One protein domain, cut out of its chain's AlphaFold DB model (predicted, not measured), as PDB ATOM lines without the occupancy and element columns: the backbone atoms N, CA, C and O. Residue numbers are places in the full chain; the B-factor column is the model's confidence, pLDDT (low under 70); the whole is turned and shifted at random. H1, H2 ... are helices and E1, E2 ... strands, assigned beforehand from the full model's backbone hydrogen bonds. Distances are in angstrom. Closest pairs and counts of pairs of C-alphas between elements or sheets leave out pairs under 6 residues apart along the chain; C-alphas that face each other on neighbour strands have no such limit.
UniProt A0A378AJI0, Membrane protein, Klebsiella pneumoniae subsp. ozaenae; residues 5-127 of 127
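AT A GLANCE: This is residues 5 to 127 of the 127 residues of the protein "Membrane protein" of Klebsiella pneumoniae subsp. ozaenae (UniProt A0A378AJI0). One twisted sheet of seven strands is folded into an arch by sharp bends in its four long strands E4 to E7, and the pair E1 and E2 extends it towards H1, a small helix at one end of the longest axis. The unnamed loop of residues 43 to 55 hangs on the hollow side of the arch, and H2 grazes the sheet with its residues 61 to 63. The 123 printed residues hold, along the chain, E1, H1, E2, E3, H2, E4, E5, E6 and E7, in a mostly strand domain whose branched sheet has parallel and antiparallel pairs. It is compact, with a radius of gyration of the C-alphas of 15.9 A, yet elongated in outline, spanning 54 by 34 by 25 A.

IN THESE COORDINATES: E5, residues 84 to 97, is the longest strand at 32.4 A, from C-alpha 84 at (22.460, 38.046, -58.649). E4 is residues 67 to 78, 27.3 A; E6 residues 100 to 111, 30.6 A; and E7 residues 116 to 126, 29.9 A, ending with C-alpha 126 at (-4.847, 27.058, -49.183). E1, residues 9 to 14, begins with C-alpha 9 at (21.043, 33.959, -33.257). E2 is residues 27 to 33 and E3 residues 36 to 42. H1 is residues 16 to 22, and H2 is residues 56 to 63.

HOW THE PARTS SIT: E4 to E7 form a meander, each strand the antiparallel neighbour of the one before, in three hairpins. N 70 and O 92 of E4 and E5 are 2.8 A apart, N 88 and O 108 of E5 and E6 2.8 A, and N 103 and O 123 of E6 and E7 2.9 A, each within hydrogen-bond range. E4 bends by 88 degrees at residue 72 and E5 by 83 degrees at residue 90. On one side of E4 lie E2, beside residues 67 to 71, and E3, beside residues 74 to 78, both parallel to it; E5 lies on the other side. N 69 and O 30 are 2.8 A apart, as are N 76 and O 37. E2 runs on into E3 at 89 degrees. E3, H2 and E4 make a strand-helix-strand unit, two parallel neighbour strands with a helix between, with a right-handed crossover. The closest C-alphas of H2 and E5 are those of Leu 62 and Asn 96, 6.9 A apart. E1 is antiparallel to E2, with N 11 and O 31 2.9 A apart. H1 is only just not on the sheet, with 4 pairs of C-alphas within 10 A. In H1 and H2 every O i to N i+4 pair is within hydrogen-bond range.

THE WHOLE: The C-alphas of Leu 21 and Thr 113 are the two farthest apart, at 54.3 A. The printed part has no cut; E3 to H2 is the long link, with 13 residues. Mean pLDDT of the printed part is 79.9, and residues 42 to 63, 112 to 115 and 127 are under 70.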
ATOM      1  N   TRP A   5      24.414  28.715 -45.600       76.75
ATOM      2  CA  TRP A   5      23.592  29.461 -44.661       76.75
ATOM      3  C   TRP A   5      24.367  29.758 -43.377       76.75
ATOM      4  O   TRP A   5      25.221  28.979 -42.951       76.75
ATOM      5  N   ARG A   6      24.076  30.904 -42.763       84.00
ATOM      6  CA  ARG A   6      24.614  31.315 -41.461       84.00
ATOM      7  C   ARG A   6      23.551  32.110 -40.714       84.00
ATOM      8  O   ARG A   6      22.887  32.944 -41.311       84.00
ATOM      9  N   SER A   7      23.412  31.882 -39.412       82.56
ATOM     10  CA  SER A   7      22.537  32.674 -38.540       82.56
ATOM     11  C   SER A   7      23.333  33.133 -37.328       82.56
ATOM     12  O   SER A   7      24.102  32.349 -36.772       82.56
ATOM     13  N   THR A   8      23.147  34.383 -36.902       88.44
ATOM     14  CA  THR A   8      23.830  34.911 -35.707       88.44
ATOM     15  C   THR A   8      23.166  34.410 -34.431       88.44
ATOM     16  O   THR A   8      23.840  34.022 -33.477       88.44
ATOM     17  N   ARG A   9      21.830  34.414 -34.403       90.38
ATOM     18  CA  ARG A   9      21.043  33.959 -33.257       90.38
ATOM     19  C   ARG A   9      19.785  33.247 -33.724       90.38
ATOM     20  O   ARG A   9      19.108  33.704 -34.641       90.38
ATOM     21  N   VAL A  10      19.470  32.161 -33.031       88.44
ATOM     22  CA  VAL A  10      18.218  31.424 -33.174       88.44
ATOM     23  C   VAL A  10      17.546  31.401 -31.808       88.44
ATOM     24  O   VAL A  10      18.179  31.049 -30.814       88.44
ATOM     25  N   THR A  11      16.284  31.811 -31.748       89.56
ATOM     26  CA  THR A  11      15.462  31.743 -30.538       89.56
ATOM     27  C   THR A  11      14.358  30.721 -30.755       89.56
ATOM     28  O   THR A  11      13.657  30.772 -31.761       89.56
ATOM     29  N   LEU A  12      14.218  29.799 -29.808       89.12
ATOM     30  CA  LEU A  12      13.243  28.713 -29.819       89.12
ATOM     31  C   LEU A  12      12.334  28.856 -28.600       89.12
ATOM     32  O   LEU A  12      12.831  28.939 -27.476       89.12
ATOM     33  N   ALA A  13      11.023  28.859 -28.814       88.56
ATOM     34  CA  ALA A  13      10.033  28.816 -27.747       88.56
ATOM     35  C   ALA A  13       9.463  27.398 -27.636       88.56
ATOM     36  O   ALA A  13       8.858  26.889 -28.580       88.56
ATOM     37  N   LEU A  14       9.655  26.765 -26.479       90.19
ATOM     38  CA  LEU A  14       9.120  25.442 -26.173       90.19
ATOM     39  C   LEU A  14       7.878  25.563 -25.288       90.19
ATOM     40  O   LEU A  14       7.903  26.236 -24.258       90.19
ATOM     41  N   ASP A  15       6.820  24.843 -25.641       90.12
ATOM     42  CA  ASP A  15       5.698  24.599 -24.745       90.12
ATOM     43  C   ASP A  15       6.056  23.478 -23.761       90.12
ATOM     44  O   ASP A  15       5.927  22.289 -24.061       90.12
ATOM     45  N   VAL A  16       6.556  23.860 -22.585       93.31
ATOM     46  CA  VAL A  16       7.042  22.915 -21.567       93.31
ATOM     47  C   VAL A  16       5.935  21.967 -21.104       93.31
ATOM     48  O   VAL A  16       6.159  20.761 -21.009       93.31
ATOM     49  N   TRP A  17       4.732  22.488 -20.857       96.25
ATOM     50  CA  TRP A  17       3.623  21.694 -20.329       96.25
ATOM     51  C   TRP A  17       3.138  20.656 -21.335       96.25
ATOM     52  O   TRP A  17       3.035  19.477 -21.000       96.25
ATOM     53  N   GLN A  18       2.904  21.071 -22.582       92.25
ATOM     54  CA  GLN A  18       2.514  20.148 -23.648       92.25
ATOM     55  C   GLN A  18       3.625  19.142 -23.958       92.25
ATOM     56  O   GLN A  18       3.338  17.984 -24.270       92.25
ATOM     57  N   SER A  19       4.890  19.560 -23.846       92.81
ATOM     58  CA  SER A  19       6.020  18.672 -24.114       92.81
ATOM     59  C   SER A  19       6.113  17.533 -23.107       92.81
ATOM     60  O   SER A  19       6.278  16.376 -23.493       92.81
ATOM     61  N   LEU A  20       5.963  17.853 -21.819       96.25
ATOM     62  CA  LEU A  20       5.970  16.865 -20.741       96.25
ATOM     63  C   LEU A  20       4.746  15.946 -20.811       96.25
ATOM     64  O   LEU A  20       4.899  14.732 -20.728       96.25
ATOM     65  N   LEU A  21       3.548  16.502 -21.028       96.88
ATOM     66  CA  LEU A  21       2.305  15.726 -21.113       96.88
ATOM     67  C   LEU A  21       2.348  14.676 -22.231       96.88
ATOM     68  O   LEU A  21       1.845  13.565 -22.071       96.88
ATOM     69  N   HIS A  22       2.942  15.029 -23.371       93.62
ATOM     70  CA  HIS A  22       2.989  14.166 -24.548       93.62
ATOM     71  C   HIS A  22       4.326  13.452 -24.751       93.62
ATOM     72  O   HIS A  22       4.472  12.766 -25.766       93.62
ATOM     73  N   MET A  23       5.283  13.618 -23.828       94.12
ATOM     74  CA  MET A  23       6.643  13.069 -23.907       94.12
ATOM     75  C   MET A  23       7.301  13.297 -25.280       94.12
ATOM     76  O   MET A  23       8.001  12.438 -25.814       94.12
ATOM     77  N   ARG A  24       7.049  14.464 -25.880       89.19
ATOM     78  CA  ARG A  24       7.598  14.875 -27.178       89.19
ATOM     79  C   ARG A  24       7.867  16.371 -27.151       89.19
ATOM     80  O   ARG A  24       7.112  17.101 -26.528       89.19
ATOM     81  N   TRP A  25       8.886  16.850 -27.849       88.88
ATOM     82  CA  TRP A  25       9.150  18.288 -27.919       88.88
ATOM     83  C   TRP A  25       8.033  19.022 -28.675       88.88
ATOM     84  O   TRP A  25       7.706  18.655 -29.802       88.88
ATOM     85  N   GLN A  26       7.455  20.049 -28.051       86.56
ATOM     86  CA  GLN A  26       6.401  20.894 -28.617       86.56
ATOM     87  C   GLN A  26       6.938  22.315 -28.790       86.56
ATOM     88  O   GLN A  26       6.864  23.143 -27.881       86.56
ATOM     89  N   PHE A  27       7.538  22.592 -29.947       85.00
ATOM     90  CA  PHE A  27       8.035  23.927 -30.276       85.00
ATOM     91  C   PHE A  27       6.891  24.791 -30.797       85.00
ATOM     92  O   PHE A  27       6.161  24.377 -31.692       85.00
ATOM     93  N   ARG A  28       6.742  25.987 -30.232       83.94
ATOM     94  CA  ARG A  28       5.677  26.923 -30.593       83.94
ATOM     95  C   ARG A  28       6.141  27.940 -31.620       83.94
ATOM     96  O   ARG A  28       5.472  28.147 -32.622       83.94
ATOM     97  N   ASP A  29       7.294  28.547 -31.356       86.62
ATOM     98  CA  ASP A  29       7.819  29.643 -32.158       86.62
ATOM     99  C   ASP A  29       9.315  29.469 -32.383       86.62
ATOM    100  O   ASP A  29      10.068  29.032 -31.505       86.62
ATOM    101  N   LEU A  30       9.747  29.879 -33.568       89.50
ATOM    102  CA  LEU A  30      11.141  29.890 -33.968       89.50
ATOM    103  C   LEU A  30      11.467  31.248 -34.582       89.50
ATOM    104  O   LEU A  30      10.835  31.660 -35.548       89.50
ATOM    105  N   THR A  31      12.444  31.961 -34.027       91.31
ATOM    106  CA  THR A  31      12.893  33.252 -34.564       91.31
ATOM    107  C   THR A  31      14.347  33.177 -34.991       91.31
ATOM    108  O   THR A  31      15.232  32.923 -34.170       91.31
ATOM    109  N   PHE A  32      14.597  33.456 -36.266       91.19
ATOM    110  CA  PHE A  32      15.939  33.619 -36.805       91.19
ATOM    111  C   PHE A  32      16.289  35.091 -36.904       91.19
ATOM    112  O   PHE A  32      15.569  35.876 -37.521       91.19
ATOM    113  N   TRP A  33      17.427  35.443 -36.326       93.06
ATOM    114  CA  TRP A  33      17.993  36.774 -36.429       93.06
ATOM    115  C   TRP A  33      19.200  36.736 -37.345       93.06
ATOM    116  O   TRP A  33      20.127  35.942 -37.123       93.06
ATOM    117  N   GLN A  34      19.202  37.638 -38.327       92.62
ATOM    118  CA  GLN A  34      20.297  37.794 -39.277       92.62
ATOM    119  C   GLN A  34      20.610  36.485 -39.996       92.62
ATOM    120  O   GLN A  34      21.767  36.074 -40.105       92.62
ATOM    121  N   LEU A  35      19.560  35.799 -40.454       90.56
ATOM    122  CA  LEU A  35      19.728  34.628 -41.293       90.56
ATOM    123  C   LEU A  35      20.248  35.081 -42.657       90.56
ATOM    124  O   LEU A  35      19.599  35.857 -43.350       90.56
ATOM    125  N   GLN A  36      21.419  34.584 -43.021       89.88
ATOM    126  CA  GLN A  36      22.085  34.811 -44.294       89.88
ATOM    127  C   GLN A  36      21.985  33.524 -45.102       89.88
ATOM    128  O   GLN A  36      22.533  32.500 -44.687       89.88
ATOM    129  N   VAL A  37      21.292  33.561 -46.237       85.44
ATOM    130  CA  VAL A  37      21.187  32.422 -47.158       85.44
ATOM    131  C   VAL A  37      21.780  32.811 -48.499       85.44
ATOM    132  O   VAL A  37      21.403  33.818 -49.094       85.44
ATOM    133  N   HIS A  38      22.689  31.983 -48.993       84.69
ATOM    134  CA  HIS A  38      23.312  32.151 -50.291       84.69
ATOM    135  C   HIS A  38      23.088  30.901 -51.134       84.69
ATOM    136  O   HIS A  38      23.582  29.819 -50.804       84.69
ATOM    137  N   THR A  39      22.369  31.059 -52.244       79.06
ATOM    138  CA  THR A  39      22.162  29.990 -53.218       79.06
ATOM    139  C   THR A  39      22.547  30.425 -54.628       79.06
ATOM    140  O   THR A  39      22.424  31.587 -55.007       79.06
ATOM    141  N   ASN A  40      23.015  29.457 -55.415       78.75
ATOM    142  CA  ASN A  40      23.248  29.604 -56.851       78.75
ATOM    143  C   ASN A  40      22.132  28.940 -57.677       78.75
ATOM    144  O   ASN A  40      22.262  28.811 -58.891       78.75
ATOM    145  N   THR A  41      21.053  28.484 -57.039       70.25
ATOM    146  CA  THR A  41      19.873  27.970 -57.738       70.25
ATOM    147  C   THR A  41      18.897  29.107 -58.031       70.25
ATOM    148  O   THR A  41      18.600  29.901 -57.133       70.25
ATOM    149  N   PRO A  42      18.381  29.206 -59.268       66.31
ATOM    150  CA  PRO A  42      17.312  30.139 -59.558       66.31
ATOM    151  C   PRO A  42      16.040  29.809 -58.781       66.31
ATOM    152  O   PRO A  42      15.585  28.665 -58.795       66.31
ATOM    153  N   ILE A  43      15.457  30.810 -58.119       63.47
ATOM    154  CA  ILE A  43      14.161  30.660 -57.448       63.47
ATOM    155  C   ILE A  43      13.072  30.695 -58.526       63.47
ATOM    156  O   ILE A  43      12.839  31.726 -59.151       63.47
ATOM    157  N   GLN A  44      12.422  29.553 -58.754       54.09
ATOM    158  CA  GLN A  44      11.239  29.430 -59.608       54.09
ATOM    159  C   GLN A  44       9.996  29.308 -58.724       54.09
ATOM    160  O   GLN A  44       9.839  28.322 -58.006       54.09
ATOM    161  N   THR A  45       9.103  30.292 -58.778       49.47
ATOM    162  CA  THR A  45       7.732  30.150 -58.278       49.47
ATOM    163  C   THR A  45       6.906  29.525 -59.397       49.47
ATOM    164  O   THR A  45       6.541  30.211 -60.346       49.47
ATOM    165  N   ASN A  46       6.682  28.212 -59.349       39.81
ATOM    166  CA  ASN A  46       5.799  27.561 -60.313       39.81
ATOM    167  C   ASN A  46       4.349  27.717 -59.826       39.81
ATOM    168  O   ASN A  46       4.036  27.282 -58.720       39.81
ATOM    169  N   ASP A  47       3.472  28.304 -60.643       43.38
ATOM    170  CA  ASP A  47       2.042  28.557 -60.350       43.38
ATOM    171  C   ASP A  47       1.176  27.275 -60.289       43.38
ATOM    172  O   ASP A  47      -0.052  27.313 -60.335       43.38
ATOM    173  N   GLY A  48       1.798  26.104 -60.155       41.00
ATOM    174  CA  GLY A  48       1.129  24.809 -60.123       41.00
ATOM    175  C   GLY A  48       1.762  23.865 -59.111       41.00
ATOM    176  O   GLY A  48       2.642  23.089 -59.459       41.00
ATOM    177  N   GLY A  49       1.290  23.923 -57.864       39.53
ATOM    178  CA  GLY A  49       1.224  22.795 -56.918       39.53
ATOM    179  C   GLY A  49       2.515  22.165 -56.369       39.53
ATOM    180  O   GLY A  49       2.463  21.595 -55.276       39.53
ATOM    181  N   GLU A  50       3.663  22.267 -57.035       37.09
ATOM    182  CA  GLU A  50       4.930  21.694 -56.570       37.09
ATOM    183  C   GLU A  50       5.853  22.777 -56.014       37.09
ATOM    184  O   GLU A  50       6.480  23.557 -56.729       37.09
ATOM    185  N   SER A  51       5.912  22.810 -54.684       41.62
ATOM    186  CA  SER A  51       6.785  23.666 -53.892       41.62
ATOM    187  C   SER A  51       8.241  23.537 -54.332       41.62
ATOM    188  O   SER A  51       8.769  22.426 -54.399       41.62
ATOM    189  N   LEU A  52       8.868  24.691 -54.573       44.94
ATOM    190  CA  LEU A  52      10.309  24.952 -54.598       44.94
ATOM    191  C   LEU A  52      11.153  23.750 -54.133       44.94
ATOM    192  O   LEU A  52      11.249  23.490 -52.936       44.94
ATOM    193  N   LYS A  53      11.848  23.069 -55.059       44.81
ATOM    194  CA  LYS A  53      12.981  22.174 -54.738       44.81
ATOM    195  C   LYS A  53      14.190  22.999 -54.271       44.81
ATOM    196  O   LYS A  53      15.286  22.886 -54.810       44.81
ATOM    197  N   THR A  54      13.979  23.897 -53.319       48.69
ATOM    198  CA  THR A  54      15.053  24.537 -52.568       48.69
ATOM    199  C   THR A  54      15.257  23.657 -51.353       48.69
ATOM    200  O   THR A  54      14.353  23.557 -50.545       48.69
ATOM    201  N   ASP A  55      16.391  22.959 -51.335       54.22
ATOM    202  CA  ASP A  55      17.088  22.298 -50.227       54.22
ATOM    203  C   ASP A  55      16.305  21.814 -48.989       54.22
ATOM    204  O   ASP A  55      15.437  22.477 -48.437       54.22
ATOM    205  N   ARG A  56      16.752  20.680 -48.425       54.78
ATOM    206  CA  ARG A  56      16.225  20.071 -47.180       54.78
ATOM    207  C   ARG A  56      15.960  21.069 -46.039       54.78
ATOM    208  O   ARG A  56      15.144  20.797 -45.174       54.78
ATOM    209  N   ILE A  57      16.653  22.203 -46.029       54.78
ATOM    210  CA  ILE A  57      16.520  23.285 -45.056       54.78
ATOM    211  C   ILE A  57      15.220  24.091 -45.229       54.78
ATOM    212  O   ILE A  57      14.562  24.370 -44.231       54.78
ATOM    213  N   SER A  58      14.790  24.416 -46.452       59.78
ATOM    214  CA  SER A  58      13.477  25.051 -46.657       59.78
ATOM    215  C   SER A  58      12.344  24.100 -46.293       59.78
ATOM    216  O   SER A  58      11.359  24.529 -45.701       59.78
ATOM    217  N   ASP A  59      12.520  22.801 -46.544       61.44
ATOM    218  CA  ASP A  59      11.582  21.775 -46.086       61.44
ATOM    219  C   ASP A  59      11.477  21.710 -44.556       61.44
ATOM    220  O   ASP A  59      10.375  21.539 -44.033       61.44
ATOM    221  N   LEU A  60      12.585  21.891 -43.826       60.59
ATOM    222  CA  LEU A  60      12.557  21.982 -42.362       60.59
ATOM    223  C   LEU A  60      11.713  23.182 -41.902       60.59
ATOM    224  O   LEU A  60      10.842  23.017 -41.050       60.59
ATOM    225  N   PHE A  61      11.905  24.366 -42.490       64.75
ATOM    226  CA  PHE A  61      11.172  25.576 -42.088       64.75
ATOM    227  C   PHE A  61       9.689  25.547 -42.463       64.75
ATOM    228  O   PHE A  61       8.842  25.969 -41.680       64.75
ATOM    229  N   LEU A  62       9.363  25.034 -43.648       64.44
ATOM    230  CA  LEU A  62       7.995  25.031 -44.162       64.44
ATOM    231  C   LEU A  62       7.134  23.897 -43.596       64.44
ATOM    232  O   LEU A  62       5.914  23.978 -43.690       64.44
ATOM    233  N   ARG A  63       7.738  22.835 -43.042       64.06
ATOM    234  CA  ARG A  63       6.985  21.644 -42.608       64.06
ATOM    235  C   ARG A  63       7.108  21.303 -41.129       64.06
ATOM    236  O   ARG A  63       6.191  20.678 -40.610       64.06
ATOM    237  N   GLN A  64       8.217  21.634 -40.461       70.12
ATOM    238  CA  GLN A  64       8.418  21.220 -39.061       70.12
ATOM    239  C   GLN A  64       7.936  22.243 -38.032       70.12
ATOM    240  O   GLN A  64       7.765  21.880 -36.872       70.12
ATOM    241  N   PHE A  65       7.716  23.494 -38.440       78.00
ATOM    242  CA  PHE A  65       7.307  24.564 -37.534       78.00
ATOM    243  C   PHE A  65       5.984  25.174 -37.980       78.00
ATOM    244  O   PHE A  65       5.881  25.682 -39.096       78.00
ATOM    245  N   ASP A  66       5.002  25.175 -37.080       84.44
ATOM    246  CA  ASP A  66       3.695  25.804 -37.300       84.44
ATOM    247  C   ASP A  66       3.808  27.335 -37.396       84.44
ATOM    248  O   ASP A  66       2.997  27.990 -38.045       84.44
ATOM    249  N   HIS A  67       4.834  27.923 -36.776       89.44
ATOM    250  CA  HIS A  67       5.104  29.354 -36.816       89.44
ATOM    251  C   HIS A  67       6.611  29.625 -36.743       89.44
ATOM    252  O   HIS A  67       7.305  29.147 -35.842       89.44
ATOM    253  N   PHE A  68       7.128  30.431 -37.670       90.81
ATOM    254  CA  PHE A  68       8.469  30.995 -37.557       90.81
ATOM    255  C   PHE A  68       8.519  32.463 -37.982       90.81
ATOM    256  O   PHE A  68       7.686  32.947 -38.745       90.81
ATOM    257  N   THR A  69       9.526  33.177 -37.490       92.81
ATOM    258  CA  THR A  69       9.801  34.568 -37.841       92.81
ATOM    259  C   THR A  69      11.258  34.734 -38.274       92.81
ATOM    260  O   THR A  69      12.176  34.190 -37.660       92.81
ATOM    261  N   LEU A  70      11.477  35.513 -39.330       92.88
ATOM    262  CA  LEU A  70      12.784  35.997 -39.767       92.88
ATOM    263  C   LEU A  70      12.896  37.480 -39.417       92.88
ATOM    264  O   LEU A  70      11.959  38.243 -39.663       92.88
ATOM    265  N   ARG A  71      14.034  37.887 -38.853       94.69
ATOM    266  CA  ARG A  71      14.341  39.286 -38.539       94.69
ATOM    267  C   ARG A  71      15.717  39.665 -39.046       94.69
ATOM    268  O   ARG A  71      16.653  38.870 -38.919       94.69
ATOM    269  N   ASP A  72      15.818  40.854 -39.629       94.75
ATOM    270  CA  ASP A  72      17.055  41.418 -40.182       94.75
ATOM    271  C   ASP A  72      17.816  40.421 -41.076       94.75
ATOM    272  O   ASP A  72      19.035  40.290 -40.999       94.75
ATOM    273  N   SER A  73      17.079  39.628 -41.856       92.56
ATOM    274  CA  SER A  73      17.607  38.492 -42.619       92.56
ATOM    275  C   SER A  73      17.836  38.855 -44.086       92.56
ATOM    276  O   SER A  73      17.214  39.778 -44.602       92.56
ATOM    277  N   HIS A  74      18.723  38.133 -44.766       92.31
ATOM    278  CA  HIS A  74      19.097  38.390 -46.156       92.31
ATOM    279  C   HIS A  74      19.190  37.082 -46.947       92.31
ATOM    280  O   HIS A  74      19.819  36.107 -46.523       92.31
ATOM    281  N   LEU A  75      18.577  37.076 -48.127       88.19
ATOM    282  CA  LEU A  75      18.630  35.985 -49.094       88.19
ATOM    283  C   LEU A  75      19.304  36.476 -50.373       88.19
ATOM    284  O   LEU A  75      18.823  37.408 -51.002       88.19
ATOM    285  N   SER A  76      20.367  35.808 -50.809       88.31
ATOM    286  CA  SER A  76      21.005  36.067 -52.100       88.31
ATOM    287  C   SER A  76      20.844  34.850 -53.009       88.31
ATOM    288  O   SER A  76      21.261  33.742 -52.652       88.31
ATOM    289  N   PHE A  77      20.288  35.066 -54.198       85.19
ATOM    290  CA  PHE A  77      19.986  34.021 -55.174       85.19
ATOM    291  C   PHE A  77      20.274  34.485 -56.603       85.19
ATOM    292  O   PHE A  77      20.406  35.679 -56.878       85.19
ATOM    293  N   LEU A  78      20.388  33.536 -57.533       83.25
ATOM    294  CA  LEU A  78      20.436  33.856 -58.959       83.25
ATOM    295  C   LEU A  78      19.012  34.009 -59.500       83.25
ATOM    296  O   LEU A  78      18.123  33.234 -59.179       83.25
ATOM    297  N   THR A  79      18.772  35.018 -60.318       81.94
ATOM    298  CA  THR A  79      17.532  35.166 -61.089       81.94
ATOM    299  C   THR A  79      17.556  34.231 -62.301       81.94
ATOM    300  O   THR A  79      18.592  33.651 -62.634       81.94
ATOM    301  N   LEU A  80      16.425  34.087 -63.001       78.25
ATOM    302  CA  LEU A  80      16.342  33.256 -64.213       78.25
ATOM    303  C   LEU A  80      17.264  33.736 -65.342       78.25
ATOM    304  O   LEU A  80      17.705  32.929 -66.152       78.25
ATOM    305  N   SER A  81      17.602  35.027 -65.368       82.00
ATOM    306  CA  SER A  81      18.586  35.595 -66.293       82.00
ATOM    307  C   SER A  81      20.041  35.341 -65.869       82.00
ATOM    308  O   SER A  81      20.962  35.799 -66.540       82.00
ATOM    309  N   GLY A  82      20.272  34.643 -64.751       82.19
ATOM    310  CA  GLY A  82      21.600  34.379 -64.194       82.19
ATOM    311  C   GLY A  82      22.193  35.544 -63.396       82.19
ATOM    312  O   GLY A  82      23.319  35.442 -62.914       82.19
ATOM    313  N   GLN A  83      21.459  36.646 -63.222       84.62
ATOM    314  CA  GLN A  83      21.917  37.792 -62.432       84.62
ATOM    315  C   GLN A  83      21.714  37.554 -60.939       84.62
ATOM    316  O   GLN A  83      20.729  36.939 -60.537       84.62
ATOM    317  N   ARG A  84      22.610  38.084 -60.106       87.38
ATOM    318  CA  ARG A  84      22.460  38.046 -58.649       87.38
ATOM    319  C   ARG A  84      21.384  39.035 -58.194       87.38
ATOM    320  O   ARG A  84      21.474  40.219 -58.515       87.38
ATOM    321  N   ALA A  85      20.432  38.544 -57.409       86.31
ATOM    322  CA  ALA A  85      19.484  39.361 -56.663       86.31
ATOM    323  C   ALA A  85      19.644  39.119 -55.160       86.31
ATOM    324  O   ALA A  85      20.019  38.026 -54.720       86.31
ATOM    325  N   GLU A  86      19.349  40.155 -54.386       88.62
ATOM    326  CA  GLU A  86      19.326  40.135 -52.934       88.62
ATOM    327  C   GLU A  86      17.935  40.525 -52.432       88.62
ATOM    328  O   GLU A  86      17.344  41.513 -52.866       88.62
ATOM    329  N   LEU A  87      17.414  39.729 -51.509       88.81
ATOM    330  CA  LEU A  87      16.163  39.950 -50.812       88.81
ATOM    331  C   LEU A  87      16.477  40.207 -49.341       88.81
ATOM    332  O   LEU A  87      16.811  39.281 -48.598       88.81
ATOM    333  N   ALA A  88      16.353  41.460 -48.923       92.25
ATOM    334  CA  ALA A  88      16.380  41.819 -47.518       92.25
ATOM    335  C   ALA A  88      15.004  41.559 -46.894       92.25
ATOM    336  O   ALA A  88      13.958  41.883 -47.460       92.25
ATOM    337  N   VAL A  89      15.017  40.980 -45.701       93.19
ATOM    338  CA  VAL A  89      13.848  40.586 -44.917       93.19
ATOM    339  C   VAL A  89      13.955  41.260 -43.547       93.19
ATOM    340  O   VAL A  89      14.422  40.630 -42.591       93.19
ATOM    341  N   PRO A  90      13.553  42.541 -43.427       93.00
ATOM    342  CA  PRO A  90      13.517  43.225 -42.135       93.00
ATOM    343  C   PRO A  90      12.695  42.446 -41.107       93.00
ATOM    344  O   PRO A  90      13.153  42.180 -39.996       93.00
ATOM    345  N   GLN A  91      11.497  42.015 -41.509       94.38
ATOM    346  CA  GLN A  91      10.656  41.143 -40.705       94.38
ATOM    347  C   GLN A  91       9.707  40.340 -41.593       94.38
ATOM    348  O   GLN A  91       8.970  40.915 -42.392       94.38
ATOM    349  N   LEU A  92       9.680  39.025 -41.395       93.62
ATOM    350  CA  LEU A  92       8.708  38.123 -42.007       93.62
ATOM    351  C   LEU A  92       8.230  37.117 -40.972       93.62
ATOM    352  O   LEU A  92       9.044  36.420 -40.373       93.62
ATOM    353  N   THR A  93       6.920  37.012 -40.809       93.38
ATOM    354  CA  THR A  93       6.267  35.981 -40.014       93.38
ATOM    355  C   THR A  93       5.584  34.999 -40.949       93.38
ATOM    356  O   THR A  93       4.849  35.389 -41.855       93.38
ATOM    357  N   TRP A  94       5.833  33.717 -40.724       90.88
ATOM    358  CA  TRP A  94       5.289  32.622 -41.506       90.88
ATOM    359  C   TRP A  94       4.530  31.656 -40.602       90.88
ATOM    360  O   TRP A  94       5.051  31.209 -39.584       90.88
ATOM    361  N   LEU A  95       3.307  31.318 -40.998       89.75
ATOM    362  CA  LEU A  95       2.388  30.444 -40.278       89.75
ATOM    363  C   LEU A  95       2.030  29.250 -41.167       89.75
ATOM    364  O   LEU A  95       1.401  29.415 -42.216       89.75
ATOM    365  N   ASN A  96       2.394  28.053 -40.723       84.94
ATOM    366  CA  ASN A  96       2.005  26.782 -41.314       84.94
ATOM    367  C   ASN A  96       0.811  26.199 -40.553       84.94
ATOM    368  O   ASN A  96       0.908  25.825 -39.389       84.94
ATOM    369  N   GLY A  97      -0.330  26.107 -41.226       81.56
ATOM    370  CA  GLY A  97      -1.452  25.260 -40.837       81.56
ATOM    371  C   GLY A  97      -1.522  24.020 -41.726       81.56
ATOM    372  O   GLY A  97      -0.829  23.924 -42.734       81.56
ATOM    373  N   ARG A  98      -2.413  23.077 -41.392       80.12
ATOM    374  CA  ARG A  98      -2.524  21.779 -42.092       80.12
ATOM    375  C   ARG A  98      -2.629  21.897 -43.619       80.12
ATOM    376  O   ARG A  98      -1.893  21.218 -44.318       80.12
ATOM    377  N   ASN A  99      -3.506  22.779 -44.099       83.62
ATOM    378  CA  ASN A  99      -3.731  23.044 -45.527       83.62
ATOM    379  C   ASN A  99      -3.703  24.548 -45.832       83.62
ATOM    380  O   ASN A  99      -4.315  24.994 -46.797       83.62
ATOM    381  N   ARG A 100      -3.099  25.361 -44.963       83.88
ATOM    382  CA  ARG A 100      -3.108  26.817 -45.115       83.88
ATOM    383  C   ARG A 100      -1.768  27.380 -44.706       83.88
ATOM    384  O   ARG A 100      -1.338  27.150 -43.581       83.88
ATOM    385  N   HIS A 101      -1.146  28.141 -45.587       86.12
ATOM    386  CA  HIS A 101       0.122  28.802 -45.330       86.12
ATOM    387  C   HIS A 101      -0.095  30.305 -45.408       86.12
ATOM    388  O   HIS A 101      -0.665  30.806 -46.378       86.12
ATOM    389  N   ARG A 102       0.332  31.026 -44.374       88.81
ATOM    390  CA  ARG A 102       0.247  32.487 -44.340       88.81
ATOM    391  C   ARG A 102       1.614  33.090 -44.119       88.81
ATOM    392  O   ARG A 102       2.363  32.616 -43.271       88.81
ATOM    393  N   ALA A 103       1.903  34.156 -44.846       90.19
ATOM    394  CA  ALA A 103       3.120  34.930 -44.685       90.19
ATOM    395  C   ALA A 103       2.760  36.406 -44.571       90.19
ATOM    396  O   ALA A 103       2.030  36.927 -45.412       90.19
ATOM    397  N   GLU A 104       3.278  37.082 -43.554       93.56
ATOM    398  CA  GLU A 104       3.073  38.513 -43.353       93.56
ATOM    399  C   GLU A 104       4.393  39.192 -43.002       93.56
ATOM    400  O   GLU A 104       5.129  38.732 -42.127       93.56
ATOM    401  N   GLY A 105       4.720  40.288 -43.682       91.56
ATOM    402  CA  GLY A 105       5.966  40.991 -43.416       91.56
ATOM    403  C   GLY A 105       6.336  42.050 -44.439       91.56
ATOM    404  O   GLY A 105       5.546  42.439 -45.299       91.56
ATOM    405  N   GLN A 106       7.573  42.513 -44.328       90.25
ATOM    406  CA  GLN A 106       8.193  43.453 -45.248       90.25
ATOM    407  C   GLN A 106       9.394  42.783 -45.892       90.25
ATOM    408  O   GLN A 106      10.193  42.140 -45.211       90.25
ATOM    409  N   LEU A 107       9.522  42.969 -47.196       87.50
ATOM    410  CA  LEU A 107      10.647  42.509 -47.990       87.50
ATOM    411  C   LEU A 107      11.201  43.691 -48.780       87.50
ATOM    412  O   LEU A 107      10.447  44.570 -49.185       87.50
ATOM    413  N   SER A 108      12.500  43.710 -49.033       85.69
ATOM    414  CA  SER A 108      13.116  44.646 -49.966       85.69
ATOM    415  C   SER A 108      13.931  43.862 -50.974       85.69
ATOM    416  O   SER A 108      14.855  43.146 -50.593       85.69
ATOM    417  N   LEU A 109      13.586  43.984 -52.253       83.88
ATOM    418  CA  LEU A 109      14.316  43.342 -53.338       83.88
ATOM    419  C   LEU A 109      15.284  44.346 -53.960       83.88
ATOM    420  O   LEU A 109      14.873  45.451 -54.315       83.88
ATOM    421  N   SER A 110      16.537  43.928 -54.112       81.31
ATOM    422  CA  SER A 110      17.604  44.665 -54.782       81.31
ATOM    423  C   SER A 110      18.251  43.761 -55.836       81.31
ATOM    424  O   SER A 110      18.746  42.679 -55.519       81.31
ATOM    425  N   SER A 111      18.262  44.183 -57.099       75.06
ATOM    426  CA  SER A 111      18.960  43.490 -58.193       75.06
ATOM    427  C   SER A 111      20.030  44.384 -58.808       75.06
ATOM    428  O   SER A 111      19.862  45.600 -58.879       75.06
ATOM    429  N   LEU A 112      21.095  43.776 -59.342       63.59
ATOM    430  CA  LEU A 112      22.162  44.469 -60.082       63.59
ATOM    431  C   LEU A 112      21.641  45.300 -61.271       63.59
ATOM    432  O   LEU A 112      22.331  46.200 -61.737       63.59
ATOM    433  N   THR A 113      20.424  45.027 -61.751       63.56
ATOM    434  CA  THR A 113      19.745  45.809 -62.798       63.56
ATOM    435  C   THR A 113      19.049  47.076 -62.293       63.56
ATOM    436  O   THR A 113      18.338  47.718 -63.060       63.56
ATOM    437  N   GLY A 114      19.224  47.451 -61.022       58.53
ATOM    438  CA  GLY A 114      18.615  48.652 -60.444       58.53
ATOM    439  C   GLY A 114      17.156  48.470 -60.016       58.53
ATOM    440  O   GLY A 114      16.489  49.447 -59.689       58.53
ATOM    441  N   GLN A 115      16.652  47.232 -59.960       64.12
ATOM    442  CA  GLN A 115      15.351  46.948 -59.346       64.12
ATOM    443  C   GLN A 115      15.494  47.026 -57.829       64.12
ATOM    444  O   GLN A 115      16.089  46.137 -57.227       64.12
ATOM    445  N   HIS A 116      15.022  48.124 -57.243       72.31
ATOM    446  CA  HIS A 116      15.030  48.384 -55.807       72.31
ATOM    447  C   HIS A 116      13.585  48.665 -55.391       72.31
ATOM    448  O   HIS A 116      12.962  49.591 -55.913       72.31
ATOM    449  N   GLY A 117      13.030  47.869 -54.481       79.06
ATOM    450  CA  GLY A 117      11.643  48.043 -54.059       79.06
ATOM    451  C   GLY A 117      11.353  47.397 -52.717       79.06
ATOM    452  O   GLY A 117      11.677  46.230 -52.506       79.06
ATOM    453  N   VAL A 118      10.712  48.158 -51.827       83.44
ATOM    454  CA  VAL A 118      10.148  47.634 -50.580       83.44
ATOM    455  C   VAL A 118       8.726  47.161 -50.860       83.44
ATOM    456  O   VAL A 118       7.893  47.916 -51.358       83.44
ATOM    457  N   MET A 119       8.449  45.909 -50.530       85.06
ATOM    458  CA  MET A 119       7.162  45.257 -50.708       85.06
ATOM    459  C   MET A 119       6.621  44.842 -49.343       85.06
ATOM    460  O   MET A 119       7.287  44.139 -48.581       85.06
ATOM    461  N   GLN A 120       5.390  45.251 -49.041       88.19
ATOM    462  CA  GLN A 120       4.628  44.609 -47.976       88.19
ATOM    463  C   GLN A 120       4.045  43.319 -48.534       88.19
ATOM    464  O   GLN A 120       3.363  43.330 -49.559       88.19
ATOM    465  N   VAL A 121       4.327  42.207 -47.868       85.56
ATOM    466  CA  VAL A 121       3.813  40.902 -48.256       85.56
ATOM    467  C   VAL A 121       2.757  40.489 -47.253       85.56
ATOM    468  O   VAL A 121       3.017  40.413 -46.054       85.56
ATOM    469  N   ARG A 122       1.569  40.199 -47.774       89.00
ATOM    470  CA  ARG A 122       0.548  39.401 -47.109       89.00
ATOM    471  C   ARG A 122       0.145  38.315 -48.090       89.00
ATOM    472  O   ARG A 122      -0.448  38.600 -49.126       89.00
ATOM    473  N   MET A 123       0.510  37.088 -47.772       86.44
ATOM    474  CA  MET A 123       0.179  35.907 -48.549       86.44
ATOM    475  C   MET A 123      -0.678  34.989 -47.694       86.44
ATOM    476  O   MET A 123      -0.400  34.794 -46.511       86.44
ATOM    477  N   ASP A 124      -1.701  34.415 -48.309       87.88
ATOM    478  CA  ASP A 124      -2.550  33.399 -47.710       87.88
ATOM    479  C   ASP A 124      -2.912  32.393 -48.797       87.88
ATOM    480  O   ASP A 124      -3.611  32.733 -49.752       87.88
ATOM    481  N   SER A 125      -2.367  31.186 -48.701       80.00
ATOM    482  CA  SER A 125      -2.618  30.116 -49.660       80.00
ATOM    483  C   SER A 125      -3.228  28.911 -48.962       80.00
ATOM    484  O   SER A 125      -2.783  28.499 -47.892       80.00
ATOM    485  N   SER A 126      -4.256  28.334 -49.582       73.81
ATOM    486  CA  SER A 126      -4.847  27.058 -49.183       73.81
ATOM    487  C   SER A 126      -4.444  25.961 -50.166       73.81
ATOM    488  O   SER A 126      -4.426  26.216 -51.370       73.81
ATOM    489  N   ARG A 127      -4.133  24.764 -49.664       61.66
ATOM    490  CA  ARG A 127      -3.773  23.591 -50.470       61.66
ATOM    491  C   ARG A 127      -4.899  22.566 -50.519       61.66
ATOM    492  O   ARG A 127      -5.562  22.373 -49.471       61.66
TER     493      ARG A 127